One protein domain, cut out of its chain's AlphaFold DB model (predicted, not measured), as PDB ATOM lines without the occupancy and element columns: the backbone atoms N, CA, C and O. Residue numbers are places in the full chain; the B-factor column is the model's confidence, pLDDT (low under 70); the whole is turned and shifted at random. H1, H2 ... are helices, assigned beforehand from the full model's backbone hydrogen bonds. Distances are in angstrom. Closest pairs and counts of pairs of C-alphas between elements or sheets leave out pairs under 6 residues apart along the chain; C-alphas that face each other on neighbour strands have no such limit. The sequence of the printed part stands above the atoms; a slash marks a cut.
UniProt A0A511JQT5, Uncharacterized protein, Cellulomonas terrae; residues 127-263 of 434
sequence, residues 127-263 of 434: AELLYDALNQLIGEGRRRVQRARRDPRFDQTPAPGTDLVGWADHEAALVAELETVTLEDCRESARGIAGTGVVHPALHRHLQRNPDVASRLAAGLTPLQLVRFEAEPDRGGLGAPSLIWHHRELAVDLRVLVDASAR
ATOM      1  N   ALA A 127     178.667 191.634 108.955       93.00
ATOM      2  CA  ALA A 127     178.477 191.754 107.508       93.00
ATOM      3  C   ALA A 127     177.652 193.001 107.145       93.00
ATOM      4  O   ALA A 127     177.979 193.713 106.197       93.00
ATOM      5  N   GLU A 128     176.618 193.298 107.929       95.12
ATOM      6  CA  GLU A 128     175.801 194.502 107.814       95.12
ATOM      7  C   GLU A 128     176.628 195.750 108.139       95.12
ATOM      8  O   GLU A 128     176.588 196.719 107.384       95.12
ATOM      9  N   LEU A 129     177.466 195.702 109.180       91.62
ATOM     10  CA  LEU A 129     178.392 196.788 109.513       91.62
ATOM     11  C   LEU A 129     179.390 197.072 108.375       91.62
ATOM     12  O   LEU A 129     179.649 198.235 108.059       91.62
ATOM     13  N   LEU A 130     179.946 196.026 107.748       90.62
ATOM     14  CA  LEU A 130     180.802 196.155 106.564       90.62
ATOM     15  C   LEU A 130     180.052 196.818 105.407       90.62
ATOM     16  O   LEU A 130     180.589 197.720 104.762       90.62
ATOM     17  N   TYR A 131     178.817 196.389 105.156       94.31
ATOM     18  CA  TYR A 131     177.998 196.911 104.070       94.31
ATOM     19  C   TYR A 131     177.590 198.377 104.300       94.31
ATOM     20  O   TYR A 131     177.640 199.197 103.383       94.31
ATOM     21  N   ASP A 132     177.272 198.754 105.536       93.81
ATOM     22  CA  ASP A 132     177.000 200.142 105.912       93.81
ATOM     23  C   ASP A 132     178.247 201.023 105.761       93.81
ATOM     24  O   ASP A 132     178.176 202.135 105.227       93.81
ATOM     25  N   ALA A 133     179.413 200.517 106.173       90.12
ATOM     26  CA  ALA A 133     180.688 201.206 105.999       90.12
ATOM     27  C   ALA A 133     181.041 201.412 104.516       90.12
ATOM     28  O   ALA A 133     181.463 202.504 104.126       90.12
ATOM     29  N   LEU A 134     180.813 200.394 103.685       92.38
ATOM     30  CA  LEU A 134     180.947 200.458 102.233       92.38
ATOM     31  C   LEU A 134     180.041 201.547 101.637       92.38
ATOM     32  O   LEU A 134     180.516 202.425 100.914       92.38
ATOM     33  N   ASN A 135     178.751 201.541 101.983       93.81
ATOM     34  CA  ASN A 135     177.781 202.525 101.494       93.81
ATOM     35  C   ASN A 135     178.131 203.956 101.921       93.81
ATOM     36  O   ASN A 135     177.968 204.904 101.143       93.81
ATOM     37  N   GLN A 136     178.661 204.123 103.135       91.44
ATOM     38  CA  GLN A 136     179.183 205.404 103.594       91.44
ATOM     39  C   GLN A 136     180.338 205.884 102.704       91.44
ATOM     40  O   GLN A 136     180.300 207.028 102.241       91.44
ATOM     41  N   LEU A 137     181.328 205.026 102.419       89.75
ATOM     42  CA  LEU A 137     182.467 205.372 101.560       89.75
ATOM     43  C   LEU A 137     182.039 205.710 100.131       89.75
ATOM     44  O   LEU A 137     182.505 206.712  99.587       89.75
ATOM     45  N   ILE A 138     181.117 204.941  99.549       93.44
ATOM     46  CA  ILE A 138     180.530 205.227  98.230       93.44
ATOM     47  C   ILE A 138     179.880 206.617  98.243       93.44
ATOM     48  O   ILE A 138     180.134 207.448  97.367       93.44
ATOM     49  N   GLY A 139     179.069 206.913  99.262       94.38
ATOM     50  CA  GLY A 139     178.418 208.213  99.414       94.38
ATOM     51  C   GLY A 139     179.411 209.370  99.563       94.38
ATOM     52  O   GLY A 139     179.227 210.428  98.955       94.38
ATOM     53  N   GLU A 140     180.468 209.190 100.354       92.00
ATOM     54  CA  GLU A 140     181.538 210.176 100.526       92.00
ATOM     55  C   GLU A 140     182.342 210.400  99.242       92.00
ATOM     56  O   GLU A 140     182.550 211.555  98.861       92.00
ATOM     57  N   GLY A 141     182.733 209.327  98.552       91.56
ATOM     58  CA  GLY A 141     183.453 209.373  97.280       91.56
ATOM     59  C   GLY A 141     182.649 210.095  96.201       91.56
ATOM     60  O   GLY A 141     183.142 211.037  95.582       91.56
ATOM     61  N   ARG A 142     181.352 209.781  96.062       95.31
ATOM     62  CA  ARG A 142     180.444 210.501  95.148       95.31
ATOM     63  C   ARG A 142     180.394 212.002  95.449       95.31
ATOM     64  O   ARG A 142     180.486 212.815  94.530       95.31
ATOM     65  N   ARG A 143     180.295 212.395  96.727       95.00
ATOM     66  CA  ARG A 143     180.317 213.817  97.132       95.00
ATOM     67  C   ARG A 143     181.656 214.486  96.818       95.00
ATOM     68  O   ARG A 143     181.665 215.640  96.390       95.00
ATOM     69  N   ARG A 144     182.772 213.780  97.022       91.94
ATOM     70  CA  ARG A 144     184.134 214.240  96.709       91.94
ATOM     71  C   ARG A 144     184.317 214.491  95.209       91.94
ATOM     72  O   ARG A 144     184.705 215.598  94.837       91.94
ATOM     73  N   VAL A 145     183.924 213.538  94.363       93.00
ATOM     74  CA  VAL A 145     183.940 213.672  92.895       93.00
ATOM     75  C   VAL A 145     183.060 214.837  92.437       93.00
ATOM     76  O   VAL A 145     183.501 215.683  91.662       93.00
ATOM     77  N   GLN A 146     181.829 214.943  92.952       94.06
ATOM     78  CA  GLN A 146     180.927 216.051  92.618       94.06
ATOM     79  C   GLN A 146     181.490 217.415  93.028       94.06
ATOM     80  O   GLN A 146     181.311 218.391  92.305       94.06
ATOM     81  N   ARG A 147     182.159 217.500  94.185       91.69
ATOM     82  CA  ARG A 147     182.792 218.736  94.650       91.69
ATOM     83  C   ARG A 147     183.958 219.133  93.751       91.69
ATOM     84  O   ARG A 147     184.020 220.295  93.374       91.69
ATOM     85  N   ALA A 148     184.830 218.192  93.387       89.38
ATOM     86  CA  ALA A 148     185.948 218.475  92.489       89.38
ATOM     87  C   ALA A 148     185.468 218.938  91.113       89.38
ATOM     88  O   ALA A 148     185.932 219.964  90.637       89.38
ATOM     89  N   ARG A 149     184.454 218.280  90.534       90.19
ATOM     90  CA  ARG A 149     183.850 218.688  89.250       90.19
ATOM     91  C   ARG A 149     183.178 220.066  89.274       90.19
ATOM     92  O   ARG A 149     182.925 220.638  88.223       90.19
ATOM     93  N   ARG A 150     182.838 220.586  90.458       90.75
ATOM     94  CA  ARG A 150     182.290 221.942  90.650       90.75
ATOM     95  C   ARG A 150     183.365 222.975  90.992       90.75
ATOM     96  O   ARG A 150     183.035 224.154  91.101       90.75
ATOM     97  N   ASP A 151     184.612 222.555  91.217       87.44
ATOM     98  CA  ASP A 151     185.714 223.472  91.491       87.44
ATOM     99  C   ASP A 151     186.016 224.277  90.212       87.44
ATOM    100  O   ASP A 151     186.231 223.676  89.159       87.44
ATOM    101  N   PRO A 152     186.068 225.620  90.260       85.00
ATOM    102  CA  PRO A 152     186.382 226.447  89.091       85.00
ATOM    103  C   PRO A 152     187.734 226.133  88.433       85.00
ATOM    104  O   PRO A 152     187.990 226.567  87.309       85.00
ATOM    105  N   ARG A 153     188.621 225.421  89.139       83.25
ATOM    106  CA  ARG A 153     189.934 224.982  88.654       83.25
ATOM    107  C   ARG A 153     189.901 223.634  87.933       83.25
ATOM    108  O   ARG A 153     190.943 223.221  87.443       83.25
ATOM    109  N   PHE A 154     188.757 222.949  87.880       82.19
ATOM    110  CA  PHE A 154     188.661 221.584  87.355       82.19
ATOM    111  C   PHE A 154     189.118 221.477  85.893       82.19
ATOM    112  O   PHE A 154     189.929 220.616  85.581       82.19
ATOM    113  N   ASP A 155     188.691 222.407  85.034       79.50
ATOM    114  CA  ASP A 155     189.049 222.426  83.605       79.50
ATOM    115  C   ASP A 155     190.316 223.250  83.299       79.50
ATOM    116  O   ASP A 155     190.626 223.539  82.143       79.50
ATOM    117  N   GLN A 156     191.044 223.688  84.331       80.31
ATOM    118  CA  GLN A 156     192.268 224.469  84.156       80.31
ATOM    119  C   GLN A 156     193.481 223.548  84.034       80.31
ATOM    120  O   GLN A 156     193.529 222.479  84.640       80.31
ATOM    121  N   THR A 157     194.501 223.985  83.288       77.31
ATOM    122  CA  THR A 157     195.780 223.271  83.209       77.31
ATOM    123  C   THR A 157     196.334 223.050  84.621       77.31
ATOM    124  O   THR A 157     196.577 224.032  85.333       77.31
ATOM    125  N   PRO A 158     196.541 221.794  85.051       77.62
ATOM    126  CA  PRO A 158     196.916 221.515  86.426       77.62
ATOM    127  C   PRO A 158     198.348 221.975  86.708       77.62
ATOM    128  O   PRO A 158     199.263 221.766  85.908       77.62
ATOM    129  N   ALA A 159     198.559 222.568  87.883       74.12
ATOM    130  CA  ALA A 159     199.899 222.693  88.435       74.12
ATOM    131  C   ALA A 159     200.414 221.296  88.849       74.12
ATOM    132  O   ALA A 159     199.616 220.385  89.104       74.12
ATOM    133  N   PRO A 160     201.740 221.088  88.946       68.25
ATOM    134  CA  PRO A 160     202.292 219.826  89.427       68.25
ATOM    135  C   PRO A 160     201.694 219.433  90.789       68.25
ATOM    136  O   PRO A 160     201.783 220.191  91.753       68.25
ATOM    137  N   GLY A 161     201.073 218.252  90.858       67.25
ATOM    138  CA  GLY A 161     200.432 217.734  92.073       67.25
ATOM    139  C   GLY A 161     198.993 218.205  92.326       67.25
ATOM    140  O   GLY A 161     198.435 217.860  93.363       67.25
ATOM    141  N   THR A 162     198.372 218.956  91.408       75.62
ATOM    142  CA  THR A 162     196.984 219.450  91.546       75.62
ATOM    143  C   THR A 162     196.072 218.997  90.406       75.62
ATOM    144  O   THR A 162     195.152 219.725  90.034       75.62
ATOM    145  N   ASP A 163     196.344 217.836  89.812       83.81
ATOM    146  CA  ASP A 163     195.508 217.256  88.758       83.81
ATOM    147  C   ASP A 163     194.148 216.818  89.322       83.81
ATOM    148  O   ASP A 163     193.963 215.686  89.771       83.81
ATOM    149  N   LEU A 164     193.204 217.762  89.351       83.62
ATOM    150  CA  LEU A 164     191.855 217.549  89.868       83.62
ATOM    151  C   LEU A 164     191.038 216.609  88.976       83.62
ATOM    152  O   LEU A 164     190.187 215.894  89.504       83.62
ATOM    153  N   VAL A 165     191.303 216.587  87.664       85.81
ATOM    154  CA  VAL A 165     190.626 215.698  86.710       85.81
ATOM    155  C   VAL A 165     191.089 214.266  86.935       85.81
ATOM    156  O   VAL A 165     190.266 213.411  87.254       85.81
ATOM    157  N   GLY A 166     192.403 214.021  86.888       86.25
ATOM    158  CA  GLY A 166     192.969 212.695  87.133       86.25
ATOM    159  C   GLY A 166     192.641 212.165  88.530       86.25
ATOM    160  O   GLY A 166     192.317 210.988  88.686       86.25
ATOM    161  N   TRP A 167     192.636 213.033  89.549       89.12
ATOM    162  CA  TRP A 167     192.178 212.662  90.888       89.12
ATOM    163  C   TRP A 167     190.690 212.281  90.920       89.12
ATOM    164  O   TRP A 167     190.337 211.268  91.520       89.12
ATOM    165  N   ALA A 168     189.810 213.062  90.281       89.31
ATOM    166  CA  ALA A 168     188.372 212.791  90.284       89.31
ATOM    167  C   ALA A 168     188.012 211.531  89.488       89.31
ATOM    168  O   ALA A 168     187.108 210.804  89.897       89.31
ATOM    169  N   ASP A 169     188.718 211.256  88.391       90.25
ATOM    170  CA  ASP A 169     188.549 210.033  87.606       90.25
ATOM    171  C   ASP A 169     189.050 208.808  88.375       90.25
ATOM    172  O   ASP A 169     188.367 207.781  88.406       90.25
ATOM    173  N   HIS A 170     190.186 208.927  89.072       88.56
ATOM    174  CA  HIS A 170     190.658 207.888  89.984       88.56
ATOM    175  C   HIS A 170     189.626 207.598  91.080       88.56
ATOM    176  O   HIS A 170     189.222 206.452  91.253       88.56
ATOM    177  N   GLU A 171     189.140 208.630  91.775       89.00
ATOM    178  CA  GLU A 171     188.139 208.489  92.839       89.00
ATOM    179  C   GLU A 171     186.815 207.903  92.309       89.00
ATOM    180  O   GLU A 171     186.203 207.061  92.964       89.00
ATOM    181  N   ALA A 172     186.375 208.294  91.108       91.88
ATOM    182  CA  ALA A 172     185.184 207.733  90.474       91.88
ATOM    183  C   ALA A 172     185.354 206.246  90.124       91.88
ATOM    184  O   ALA A 172     184.414 205.473  90.304       91.88
ATOM    185  N   ALA A 173     186.543 205.831  89.678       91.00
ATOM    186  CA  ALA A 173     186.854 204.423  89.443       91.00
ATOM    187  C   ALA A 173     186.837 203.606  90.745       91.00
ATOM    188  O   ALA A 173     186.311 202.495  90.753       91.00
ATOM    189  N   LEU A 174     187.335 204.165  91.857       86.88
ATOM    190  CA  LEU A 174     187.252 203.515  93.171       86.88
ATOM    191  C   LEU A 174     185.802 203.345  93.633       86.88
ATOM    192  O   LEU A 174     185.424 202.280  94.116       86.88
ATOM    193  N   VAL A 175     184.975 204.380  93.461       91.75
ATOM    194  CA  VAL A 175     183.538 204.313  93.762       91.75
ATOM    195  C   VAL A 175     182.860 203.231  92.919       91.75
ATOM    196  O   VAL A 175     182.120 202.423  93.471       91.75
ATOM    197  N   ALA A 176     183.145 203.174  91.617       93.12
ATOM    198  CA  ALA A 176     182.588 202.157  90.730       93.12
ATOM    199  C   ALA A 176     183.019 200.732  91.125       93.12
ATOM    200  O   ALA A 176     182.197 199.825  91.075       93.12
ATOM    201  N   GLU A 177     184.269 200.531  91.561       90.50
ATOM    202  CA  GLU A 177     184.737 199.242  92.095       90.50
ATOM    203  C   GLU A 177     183.929 198.841  93.344       90.50
ATOM    204  O   GLU A 177     183.406 197.729  93.418       90.50
ATOM    205  N   LEU A 178     183.762 199.760  94.302       90.75
ATOM    206  CA  LEU A 178     183.019 199.519  95.544       90.75
ATOM    207  C   LEU A 178     181.527 199.238  95.311       90.75
ATOM    208  O   LEU A 178     180.939 198.443  96.036       90.75
ATOM    209  N   GLU A 179     180.918 199.843  94.291       94.00
ATOM    210  CA  GLU A 179     179.515 199.612  93.921       94.00
ATOM    211  C   GLU A 179     179.241 198.192  93.404       94.00
ATOM    212  O   GLU A 179     178.088 197.762  93.399       94.00
ATOM    213  N   THR A 180     180.276 197.453  92.993       94.06
ATOM    214  CA  THR A 180     180.119 196.045  92.593       94.06
ATOM    215  C   THR A 180     180.011 195.094  93.785       94.06
ATOM    216  O   THR A 180     179.565 193.962  93.612       94.06
ATOM    217  N   VAL A 181     180.384 195.545  94.988       94.19
ATOM    218  CA  VAL A 181     180.399 194.724  96.202       94.19
ATOM    219  C   VAL A 181     178.998 194.642  96.808       94.19
ATOM    220  O   VAL A 181     178.369 195.652  97.133       94.19
ATOM    221  N   THR A 182     178.502 193.422  96.989       95.19
ATOM    222  CA  THR A 182     177.168 193.139  97.528       95.19
ATOM    223  C   THR A 182     177.201 192.812  99.024       95.19
ATOM    224  O   THR A 182     178.248 192.533  99.606       95.19
ATOM    225  N   LEU A 183     176.025 192.779  99.663       95.50
ATOM    226  CA  LEU A 183     175.902 192.278 101.037       95.50
ATOM    227  C   LEU A 183     176.354 190.810 101.159       95.50
ATOM    228  O   LEU A 183     176.868 190.417 102.202       95.50
ATOM    229  N   GLU A 184     176.193 189.998 100.109       94.75
ATOM    230  CA  GLU A 184     176.670 188.612 100.123       94.75
ATOM    231  C   GLU A 184     178.202 188.544 100.118       94.75
ATOM    232  O   GLU A 184     178.779 187.762 100.870       94.75
ATOM    233  N   ASP A 185     178.871 189.438  99.387       93.38
ATOM    234  CA  ASP A 185     180.332 189.570  99.441       93.38
ATOM    235  C   ASP A 185     180.809 190.030 100.829       93.38
ATOM    236  O   ASP A 185     181.853 189.584 101.318       93.38
ATOM    237  N   CYS A 186     180.033 190.881 101.513       93.31
ATOM    238  CA  CYS A 186     180.287 191.249 102.909       93.31
ATOM    239  C   CYS A 186     180.113 190.057 103.865       93.31
ATOM    240  O   CYS A 186     180.899 189.918 104.803       93.31
ATOM    241  N   ARG A 187     179.137 189.168 103.627       93.75
ATOM    242  CA  ARG A 187     178.967 187.925 104.404       93.75
ATOM    243  C   ARG A 187     180.099 186.935 104.162       93.75
ATOM    244  O   ARG A 187     180.607 186.367 105.126       93.75
ATOM    245  N   GLU A 188     180.517 186.741 102.914       91.44
ATOM    246  CA  GLU A 188     181.691 185.923 102.585       91.44
ATOM    247  C   GLU A 188     182.947 186.490 103.256       91.44
ATOM    248  O   GLU A 188     183.700 185.756 103.888       91.44
ATOM    249  N   SER A 189     183.116 187.813 103.234       90.00
ATOM    250  CA  SER A 189     184.244 188.475 103.892       90.00
ATOM    251  C   SER A 189     184.211 188.341 105.414       90.00
ATOM    252  O   SER A 189     185.255 188.127 106.026       90.00
ATOM    253  N   ALA A 190     183.028 188.406 106.037       91.19
ATOM    254  CA  ALA A 190     182.866 188.131 107.463       91.19
ATOM    255  C   ALA A 190     183.268 186.684 107.801       91.19
ATOM    256  O   ALA A 190     183.991 186.454 108.771       91.19
ATOM    257  N   ARG A 191     182.888 185.713 106.958       89.94
ATOM    258  CA  ARG A 191     183.349 184.323 107.084       89.94
ATOM    259  C   ARG A 191     184.872 184.216 106.902       89.94
ATOM    260  O   ARG A 191     185.521 183.539 107.697       89.94
ATOM    261  N   GLY A 192     185.461 184.938 105.948       87.50
ATOM    262  CA  GLY A 192     186.913 185.006 105.747       87.50
ATOM    263  C   GLY A 192     187.672 185.542 106.967       87.50
ATOM    264  O   GLY A 192     188.685 184.973 107.370       87.50
ATOM    265  N   ILE A 193     187.143 186.571 107.631       86.56
ATOM    266  CA  ILE A 193     187.703 187.128 108.875       86.56
ATOM    267  C   ILE A 193     187.607 186.128 110.037       86.56
ATOM    268  O   ILE A 193     188.530 186.027 110.848       86.56
ATOM    269  N   ALA A 194     186.548 185.317 110.082       87.88
ATOM    270  CA  ALA A 194     186.421 184.199 111.019       87.88
ATOM    271  C   ALA A 194     187.325 182.992 110.675       87.88
ATOM    272  O   ALA A 194     187.351 182.012 111.413       87.88
ATOM    273  N   GLY A 195     188.087 183.054 109.576       85.25
ATOM    274  CA  GLY A 195     188.999 181.994 109.138       85.25
ATOM    275  C   GLY A 195     188.384 180.973 108.181       85.25
ATOM    276  O   GLY A 195     189.043 180.002 107.821       85.25
ATOM    277  N   THR A 196     187.144 181.185 107.741       83.12
ATOM    278  CA  THR A 196     186.432 180.306 106.808       83.12
ATOM    279  C   THR A 196     186.087 181.064 105.527       83.12
ATOM    280  O   THR A 196     185.016 181.644 105.430       83.12
ATOM    281  N   GLY A 197     186.977 181.090 104.535       81.44
ATOM    282  CA  GLY A 197     186.742 181.789 103.261       81.44
ATOM    283  C   GLY A 197     187.776 182.877 102.987       81.44
ATOM    284  O   GLY A 197     188.886 182.825 103.516       81.44
ATOM    285  N   VAL A 198     187.423 183.851 102.145       80.88
ATOM    286  CA  VAL A 198     188.340 184.906 101.683       80.88
ATOM    287  C   VAL A 198     187.703 186.279 101.879       80.88
ATOM    288  O   VAL A 198     186.518 186.470 101.623       80.88
ATOM    289  N   VAL A 199     188.499 187.250 102.326       82.62
ATOM    290  CA  VAL A 199     188.072 188.650 102.410       82.62
ATOM    291  C   VAL A 199     188.073 189.260 101.013       82.62
ATOM    292  O   VAL A 199     189.073 189.186 100.300       82.62
ATOM    293  N   HIS A 200     186.965 189.886 100.618       85.62
ATOM    294  CA  HIS A 200     186.846 190.493  99.297       85.62
ATOM    295  C   HIS A 200     187.931 191.579  99.089       85.62
ATOM    296  O   HIS A 200     188.009 192.517  99.893       85.62
ATOM    297  N   PRO A 201     188.733 191.534  98.003       80.19
ATOM    298  CA  PRO A 201     189.887 192.426  97.823       80.19
ATOM    299  C   PRO A 201     189.559 193.924  97.865       80.19
ATOM    300  O   PRO A 201     190.348 194.723  98.368       80.19
ATOM    301  N   ALA A 202     188.389 194.325  97.357       80.56
ATOM    302  CA  ALA A 202     187.965 195.726  97.385       80.56
ATOM    303  C   ALA A 202     187.649 196.226  98.808       80.56
ATOM    304  O   ALA A 202     187.917 197.386  99.119       80.56
ATOM    305  N   LEU A 203     187.120 195.358  99.682       79.62
ATOM    306  CA  LEU A 203     186.829 195.712 101.076       79.62
ATOM    307  C   LEU A 203     188.131 195.932 101.842       79.62
ATOM    308  O   LEU A 203     188.289 196.967 102.484       79.62
ATOM    309  N   HIS A 204     189.080 195.006 101.688       72.69
ATOM    310  CA  HIS A 204     190.434 195.127 102.228       72.69
ATOM    311  C   HIS A 204     191.087 196.458 101.803       72.69
ATOM    312  O   HIS A 204     191.411 197.299 102.643       72.69
ATOM    313  N   ARG A 205     191.185 196.705 100.490       75.06
ATOM    314  CA  ARG A 205     191.980 197.810  99.927       75.06
ATOM    315  C   ARG A 205     191.473 199.201 100.312       75.06
ATOM    316  O   ARG A 205     192.269 200.139 100.402       75.06
ATOM    317  N   HIS A 206     190.159 199.355 100.474       75.19
ATOM    318  CA  HIS A 206     189.517 200.671 100.566       75.19
ATOM    319  C   HIS A 206     189.002 201.012 101.960       75.19
ATOM    320  O   HIS A 206     189.093 202.177 102.351       75.19
ATOM    321  N   LEU A 207     188.526 200.035 102.741       71.81
ATOM    322  CA  LEU A 207     188.047 200.306 104.103       71.81
ATOM    323  C   LEU A 207     189.199 200.674 105.050       71.81
ATOM    324  O   LEU A 207     189.022 201.524 105.917       71.81
ATOM    325  N   GLN A 208     190.393 200.113 104.837       65.25
ATOM    326  CA  GLN A 208     191.584 200.398 105.652       65.25
ATOM    327  C   GLN A 208     192.156 201.802 105.431       65.25
ATOM    328  O   GLN A 208     192.794 202.371 106.315       65.25
ATOM    329  N   ARG A 209     191.926 202.396 104.253       69.19
ATOM    330  CA  ARG A 209     192.456 203.727 103.910       69.19
ATOM    331  C   ARG A 209     191.695 204.868 104.581       69.19
ATOM    332  O   ARG A 209     192.169 206.002 104.547       69.19
ATOM    333  N   ASN A 210     190.534 204.588 105.173       74.38
ATOM    334  CA  ASN A 210     189.743 205.559 105.917       74.38
ATOM    335  C   ASN A 210     189.868 205.285 107.432       74.38
ATOM    336  O   ASN A 210     189.301 204.301 107.907       74.38
ATOM    337  N   PRO A 211     190.576 206.139 108.201       73.00
ATOM    338  CA  PRO A 211     190.836 205.905 109.624       73.00
ATOM    339  C   PRO A 211     189.577 205.765 110.486       73.00
ATOM    340  O   PRO A 211     189.560 204.952 111.410       73.00
ATOM    341  N   ASP A 212     188.518 206.517 110.181       75.25
ATOM    342  CA  ASP A 212     187.274 206.493 110.957       75.25
ATOM    343  C   ASP A 212     186.520 205.179 110.731       75.25
ATOM    344  O   ASP A 212     186.039 204.543 111.672       75.25
ATOM    345  N   VAL A 213     186.462 204.732 109.473       78.38
ATOM    346  CA  VAL A 213     185.866 203.443 109.109       78.38
ATOM    347  C   VAL A 213     186.682 202.289 109.683       78.38
ATOM    348  O   VAL A 213     186.101 201.395 110.298       78.38
ATOM    349  N   ALA A 214     188.008 202.328 109.544       75.56
ATOM    350  CA  ALA A 214     188.907 201.319 110.091       75.56
ATOM    351  C   ALA A 214     188.761 201.202 111.616       75.56
ATOM    352  O   ALA A 214     188.600 200.098 112.128       75.56
ATOM    353  N   SER A 215     188.714 202.329 112.334       75.94
ATOM    354  CA  SER A 215     188.533 202.348 113.793       75.94
ATOM    355  C   SER A 215     187.194 201.739 114.214       75.94
ATOM    356  O   SER A 215     187.135 200.951 115.157       75.94
ATOM    357  N   ARG A 216     186.111 202.065 113.499       80.62
ATOM    358  CA  ARG A 216     184.775 201.521 113.780       80.62
ATOM    359  C   ARG A 216     184.695 200.018 113.520       80.62
ATOM    360  O   ARG A 216     184.104 199.307 114.325       80.62
ATOM    361  N   LEU A 217     185.271 199.543 112.414       80.69
ATOM    362  CA  LEU A 217     185.317 198.112 112.102       80.69
ATOM    363  C   LEU A 217     186.192 197.357 113.104       80.69
ATOM    364  O   LEU A 217     185.842 196.250 113.501       80.69
ATOM    365  N   ALA A 218     187.286 197.968 113.560       77.69
ATOM    366  CA  ALA A 218     188.205 197.333 114.491       77.69
ATOM    367  C   ALA A 218     187.637 197.157 115.906       77.69
ATOM    368  O   ALA A 218     188.011 196.210 116.591       77.69
ATOM    369  N   ALA A 219     186.713 198.022 116.336       78.56
ATOM    370  CA  ALA A 219     186.169 198.027 117.697       78.56
ATOM    371  C   ALA A 219     185.451 196.725 118.111       78.56
ATOM    372  O   ALA A 219     185.279 196.487 119.305       78.56
ATOM    373  N   GLY A 220     185.024 195.898 117.151       77.12
ATOM    374  CA  GLY A 220     184.334 194.629 117.404       77.12
ATOM    375  C   GLY A 220     185.140 193.374 117.068       77.12
ATOM    376  O   GLY A 220     184.617 192.280 117.241       77.12
ATOM    377  N   LEU A 221     186.369 193.502 116.562       84.00
ATOM    378  CA  LEU A 221     187.140 192.366 116.055       84.00
ATOM    379  C   LEU A 221     188.195 191.897 117.054       84.00
ATOM    380  O   LEU A 221     188.855 192.695 117.721       84.00
ATOM    381  N   THR A 222     188.412 190.582 117.099       84.12
ATOM    382  CA  THR A 222     189.559 190.019 117.816       84.12
ATOM    383  C   THR A 222     190.868 190.353 117.091       84.12
ATOM    384  O   THR A 222     190.868 190.628 115.888       84.12
ATOM    385  N   PRO A 223     192.028 190.277 117.766       80.69
ATOM    386  CA  PRO A 223     193.311 190.568 117.123       80.69
ATOM    387  C   PRO A 223     193.626 189.663 115.915       80.69
ATOM    388  O   PRO A 223     194.191 190.119 114.924       80.69
ATOM    389  N   LEU A 224     193.218 188.387 115.947       83.56
ATOM    390  CA  LEU A 224     193.396 187.473 114.812       83.56
ATOM    391  C   LEU A 224     192.484 187.838 113.633       83.56
ATOM    392  O   LEU A 224     192.913 187.815 112.479       83.56
ATOM    393  N   GLN A 225     191.235 188.198 113.923       84.88
ATOM    394  CA  GLN A 225     190.277 188.667 112.924       84.88
ATOM    395  C   GLN A 225     190.748 189.966 112.261       84.88
ATOM    396  O   GLN A 225     190.647 190.119 111.046       84.88
ATOM    397  N   LEU A 226     191.341 190.867 113.043       80.31
ATOM    398  CA  LEU A 226     192.003 192.064 112.542       80.31
ATOM    399  C   LEU A 226     193.141 191.713 111.575       80.31
ATOM    400  O   LEU A 226     193.135 192.168 110.436       80.31
ATOM    401  N   VAL A 227     194.070 190.841 111.975       78.69
ATOM    402  CA  VAL A 227     195.164 190.397 111.090       78.69
ATOM    403  C   VAL A 227     194.635 189.791 109.784       78.69
ATOM    404  O   VAL A 227     195.171 190.088 108.718       78.69
ATOM    405  N   ARG A 228     193.555 189.002 109.829       81.31
ATOM    406  CA  ARG A 228     192.885 188.468 108.626       81.31
ATOM    407  C   ARG A 228     192.268 189.543 107.751       81.31
ATOM    408  O   ARG A 228     192.372 189.463 106.532       81.31
ATOM    409  N   PHE A 229     191.632 190.533 108.366       78.06
ATOM    410  CA  PHE A 229     191.054 191.657 107.645       78.06
ATOM    411  C   PHE A 229     192.120 192.485 106.924       78.06
ATOM    412  O   PHE A 229     191.816 193.101 105.907       78.06
ATOM    413  N   GLU A 230     193.357 192.476 107.428       71.19
ATOM    414  CA  GLU A 230     194.485 193.236 106.891       71.19
ATOM    415  C   GLU A 230     195.467 192.504 106.004       71.19
ATOM    416  O   GLU A 230     196.260 193.147 105.311       71.19
ATOM    417  N   ALA A 231     195.421 191.182 106.000       69.56
ATOM    418  CA  ALA A 231     196.254 190.386 105.127       69.56
ATOM    419  C   ALA A 231     196.074 190.834 103.665       69.56
ATOM    420  O   ALA A 231     194.948 190.904 103.179       69.56
ATOM    421  N   GLU A 232     197.179 191.108 102.962       63.75
ATOM    422  CA  GLU A 232     197.220 191.240 101.498       63.75
ATOM    423  C   GLU A 232     197.857 189.962 100.927       63.75
ATOM    424  O   GLU A 232     199.078 189.939 100.725       63.75
ATOM    425  N   PRO A 233     197.086 188.885 100.663       52.91
ATOM    426  CA  PRO A 233     197.657 187.610 100.220       52.91
ATOM    427  C   PRO A 233     198.462 187.775  98.923       52.91
ATOM    428  O   PRO A 233     199.574 187.263  98.801       52.91
ATOM    429  N   ASP A 234     197.950 188.597  98.002       51.81
ATOM    430  CA  ASP A 234     198.520 188.803  96.665       51.81
ATOM    431  C   ASP A 234     199.841 189.590  96.661       51.81
ATOM    432  O   ASP A 234     200.559 189.590  95.660       51.81
ATOM    433  N   ARG A 235     200.199 190.269  97.761       52.84
ATOM    434  CA  ARG A 235     201.483 190.986  97.877       52.84
ATOM    435  C   ARG A 235     202.562 190.196  98.615       52.84
ATOM    436  O   ARG A 235     203.677 190.698  98.773       52.84
ATOM    437  N   GLY A 236     202.272 188.955  99.013       48.03
ATOM    438  CA  GLY A 236     203.256 188.046  99.602       48.03
ATOM    439  C   GLY A 236     203.797 188.510 100.956       48.03
ATOM    440  O   GLY A 236     204.914 188.157 101.318       48.03
ATOM    441  N   GLY A 237     203.046 189.316 101.708       52.66
ATOM    442  CA  GLY A 237     203.481 189.798 103.012       52.66
ATOM    443  C   GLY A 237     202.345 190.374 103.844       52.66
ATOM    444  O   GLY A 237     201.245 190.607 103.349       52.66
ATOM    445  N   LEU A 238     202.634 190.634 105.122       54.62
ATOM    446  CA  LEU A 238     201.832 191.552 105.927       54.62
ATOM    447  C   LEU A 238     201.904 192.913 105.223       54.62
ATOM    448  O   LEU A 238     202.969 193.538 105.206       54.62
ATOM    449  N   GLY A 239     200.817 193.307 104.557       50.81
ATOM    450  CA  GLY A 239     200.723 194.577 103.852       50.81
ATOM    451  C   GLY A 239     201.198 195.714 104.754       50.81
ATOM    452  O   GLY A 239     200.965 195.721 105.965       50.81
ATOM    453  N   ALA A 240     201.921 196.666 104.174       44.16
ATOM    454  CA  ALA A 240     202.209 197.923 104.843       44.16
ATOM    455  C   ALA A 240     200.873 198.531 105.358       44.16
ATOM    456  O   ALA A 240     199.838 198.380 104.722       44.16
ATOM    457  N   PRO A 241     200.857 199.242 106.480       46.75
ATOM    458  CA  PRO A 241     200.603 198.601 107.753       46.75
ATOM    459  C   PRO A 241     199.475 199.393 108.471       46.75
ATOM    460  O   PRO A 241     199.629 200.599 108.688       46.75
ATOM    461  N   SER A 242     198.355 198.766 108.881       47.94
ATOM    462  CA  SER A 242     197.254 199.514 109.547       47.94
ATOM    463  C   SER A 242     196.668 198.938 110.863       47.94
ATOM    464  O   SER A 242     196.183 199.733 111.667       47.94
ATOM    465  N   LEU A 243     196.916 197.678 111.262       44.66
ATOM    466  CA  LEU A 243     196.365 197.075 112.498       44.66
ATOM    467  C   LEU A 243     197.419 196.780 113.559       44.66
ATOM    468  O   LEU A 243     197.105 196.886 114.742       44.66
ATOM    469  N   ILE A 244     198.697 196.589 113.203       49.38
ATOM    470  CA  ILE A 244     199.781 196.713 114.207       49.38
ATOM    471  C   ILE A 244     199.779 198.122 114.852       49.38
ATOM    472  O   ILE A 244     200.265 198.318 115.964       49.38
ATOM    473  N   TRP A 245     199.178 199.103 114.173       49.41
ATOM    474  CA  TRP A 245     199.167 200.532 114.508       49.41
ATOM    475  C   TRP A 245     198.142 200.887 115.572       49.41
ATOM    476  O   TRP A 245     198.344 201.861 116.296       49.41
ATOM    477  N   HIS A 246     197.104 200.062 115.718       47.22
ATOM    478  CA  HIS A 246     196.065 200.222 116.735       47.22
ATOM    479  C   HIS A 246     196.299 199.315 117.960       47.22
ATOM    480  O   HIS A 246     195.613 199.445 118.965       47.22
ATOM    481  N   HIS A 247     197.324 198.452 117.936       44.62
ATOM    482  CA  HIS A 247     197.606 197.461 118.985       44.62
ATOM    483  C   HIS A 247     198.676 197.848 120.006       44.62
ATOM    484  O   HIS A 247     199.118 196.994 120.776       44.62
ATOM    485  N   ARG A 248     199.063 199.127 120.103       41.94
ATOM    486  CA  ARG A 248     199.976 199.590 121.169       41.94
ATOM    487  C   ARG A 248     199.492 199.205 122.584       41.94
ATOM    488  O   ARG A 248     200.285 199.221 123.515       41.94
ATOM    489  N   GLU A 249     198.215 198.858 122.723       47.38
ATOM    490  CA  GLU A 249     197.562 198.426 123.957       47.38
ATOM    491  C   GLU A 249     197.684 196.925 124.262       47.38
ATOM    492  O   GLU A 249     197.484 196.540 125.409       47.38
ATOM    493  N   LEU A 250     198.018 196.059 123.295       53.41
ATOM    494  CA  LEU A 250     197.837 194.618 123.501       53.41
ATOM    495  C   LEU A 250     198.999 193.873 124.161       53.41
ATOM    496  O   LEU A 250     198.797 192.729 124.555       53.41
ATOM    497  N   ALA A 251     200.192 194.465 124.278       65.94
ATOM    498  CA  ALA A 251     201.350 193.779 124.864       65.94
ATOM    499  C   ALA A 251     201.542 192.337 124.316       65.94
ATOM    500  O   ALA A 251     201.733 191.385 125.071       65.94
ATOM    501  N   VAL A 252     201.424 192.167 122.991       74.25
ATOM    502  CA  VAL A 252     201.397 190.850 122.333       74.25
ATOM    503  C   VAL A 252     202.797 190.349 122.027       74.25
ATOM    504  O   VAL A 252     203.568 191.016 121.340       74.25
ATOM    505  N   ASP A 253     203.075 189.130 122.473       83.00
ATOM    506  CA  ASP A 253     204.235 188.346 122.063       83.00
ATOM    507  C   ASP A 253     204.265 188.159 120.537       83.00
ATOM    508  O   ASP A 253     203.320 187.628 119.944       83.00
ATOM    509  N   LEU A 254     205.360 188.564 119.885       85.38
ATOM    510  CA  LEU A 254     205.472 188.504 118.424       85.38
ATOM    511  C   LEU A 254     205.344 187.091 117.842       85.38
ATOM    512  O   LEU A 254     204.991 186.954 116.669       85.38
ATOM    513  N   ARG A 255     205.585 186.034 118.626       88.81
ATOM    514  CA  ARG A 255     205.360 184.648 118.184       88.81
ATOM    515  C   ARG A 255     203.888 184.389 117.864       88.81
ATOM    516  O   ARG A 255     203.595 183.635 116.941       88.81
ATOM    517  N   VAL A 256     202.966 185.073 118.546       87.06
ATOM    518  CA  VAL A 256     201.527 185.013 118.248       87.06
ATOM    519  C   VAL A 256     201.223 185.636 116.884       87.06
ATOM    520  O   VAL A 256     200.412 185.102 116.133       87.06
ATOM    521  N   LEU A 257     201.917 186.715 116.509       83.69
ATOM    522  CA  LEU A 257     201.787 187.304 115.171       83.69
ATOM    523  C   LEU A 257     202.380 186.409 114.082       83.69
ATOM    524  O   LEU A 257     201.833 186.364 112.981       83.69
ATOM    525  N   VAL A 258     203.469 185.691 114.367       86.62
ATOM    526  CA  VAL A 258     204.026 184.694 113.438       86.62
ATOM    527  C   VAL A 258     203.033 183.555 113.210       86.62
ATOM    528  O   VAL A 258     202.786 183.198 112.060       86.62
ATOM    529  N   ASP A 259     202.418 183.033 114.272       88.88
ATOM    530  CA  ASP A 259     201.360 182.022 114.173       88.88
ATOM    531  C   ASP A 259     200.143 182.543 113.388       88.88
ATOM    532  O   ASP A 259     199.728 181.926 112.408       88.88
ATOM    533  N   ALA A 260     199.626 183.725 113.736       84.81
ATOM    534  CA  ALA A 260     198.516 184.354 113.024       84.81
ATOM    535  C   ALA A 260     198.828 184.541 111.530       84.81
ATOM    536  O   ALA A 260     198.003 184.199 110.683       84.81
ATOM    537  N   SER A 261     200.039 185.006 111.206       81.69
ATOM    538  CA  SER A 261     200.526 185.176 109.831       81.69
ATOM    539  C   SER A 261     200.586 183.843 109.078       81.69
ATOM    540  O   SER A 261     200.202 183.770 107.912       81.69
ATOM    541  N   ALA A 262     201.014 182.765 109.738       84.50
ATOM    542  CA  ALA A 262     201.022 181.431 109.145       84.50
ATOM    543  C   ALA A 262     199.600 180.960 108.792       84.50
ATOM    544  O   ALA A 262     199.372 180.459 107.691       84.50
ATOM    545  N   ARG A 263     198.626 181.173 109.689       82.75
ATOM    546  CA  ARG A 263     197.219 180.768 109.486       82.75
ATOM    547  C   ARG A 263     196.533 181.484 108.324       82.75
ATOM    548  O   ARG A 263     195.614 180.926 107.735       82.75
TER     549      ARG A 263
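This is residues 127 to 263 of the 434 residues of an uncharacterized protein of Cellulomonas terrae (UniProt A0A511JQT5). A long helical hairpin, H1 and H2, makes one end of an elongated body, and five short helices make the other: H3, H4 and H5 gather round the first part of H1, and H6 and H7 continue beyond H3. The 137 printed residues hold seven named helices, H1 to H7 in chain order, and no named strand; the class is all helix. The whole is only just loose, close to compact, with a radius of gyration of the C-alphas of 17.4 A and spans of 54 by 33 by 26 A.

H1, residues 127 to 149, begins with C-alpha 127 at (178.477, 191.754, 107.508) and is 33.0 A long. H2 is residues 164 to 179, 22.1 A; H3 is 183 to 193, 15.1 A. H4 is 201 to 207, H5 211 to 218 and H6 223 to 230. H7, residues 254 to 263, ends with C-alpha 263 at (197.219, 180.768, 109.486).

H1 is the hub, touching four helices. It touches H2 at a shallow tilt of 24 degrees, opposite ways; the closest C-alphas, of Val 145 and Ala 168, are 5.2 A apart. With residues 127 to 131 alone it touches H3 at a steep 62 degrees, C-alphas 127 and 187 coming closest at 5.0 A. H4 touches H1 at C-alphas 134 and 207, 7.3 A. H5 only just touches H1, with 3 pairs of C-alphas within 8 A, closest 133 and 213 at 6.4 A. H6 touches H3 at C-alphas 193 and 225, 5.0 A. H7 only just touches H6, with 3 such pairs, closest 224 and 260 at 6.3 A; H1 and H7 are apart. In each of the seven helices every O i to N i+4 pair is within hydrogen-bond range.

The C-alphas of Pro 152 and Arg 255, the two farthest apart, are 54.3 A apart. The printed part has no cut. The links H1 to H2 and H6 to H7 are long, with 14 and 23 residues. The pLDDT is under 70 at residues 160 to 161, 208 to 209 and 231 to 251.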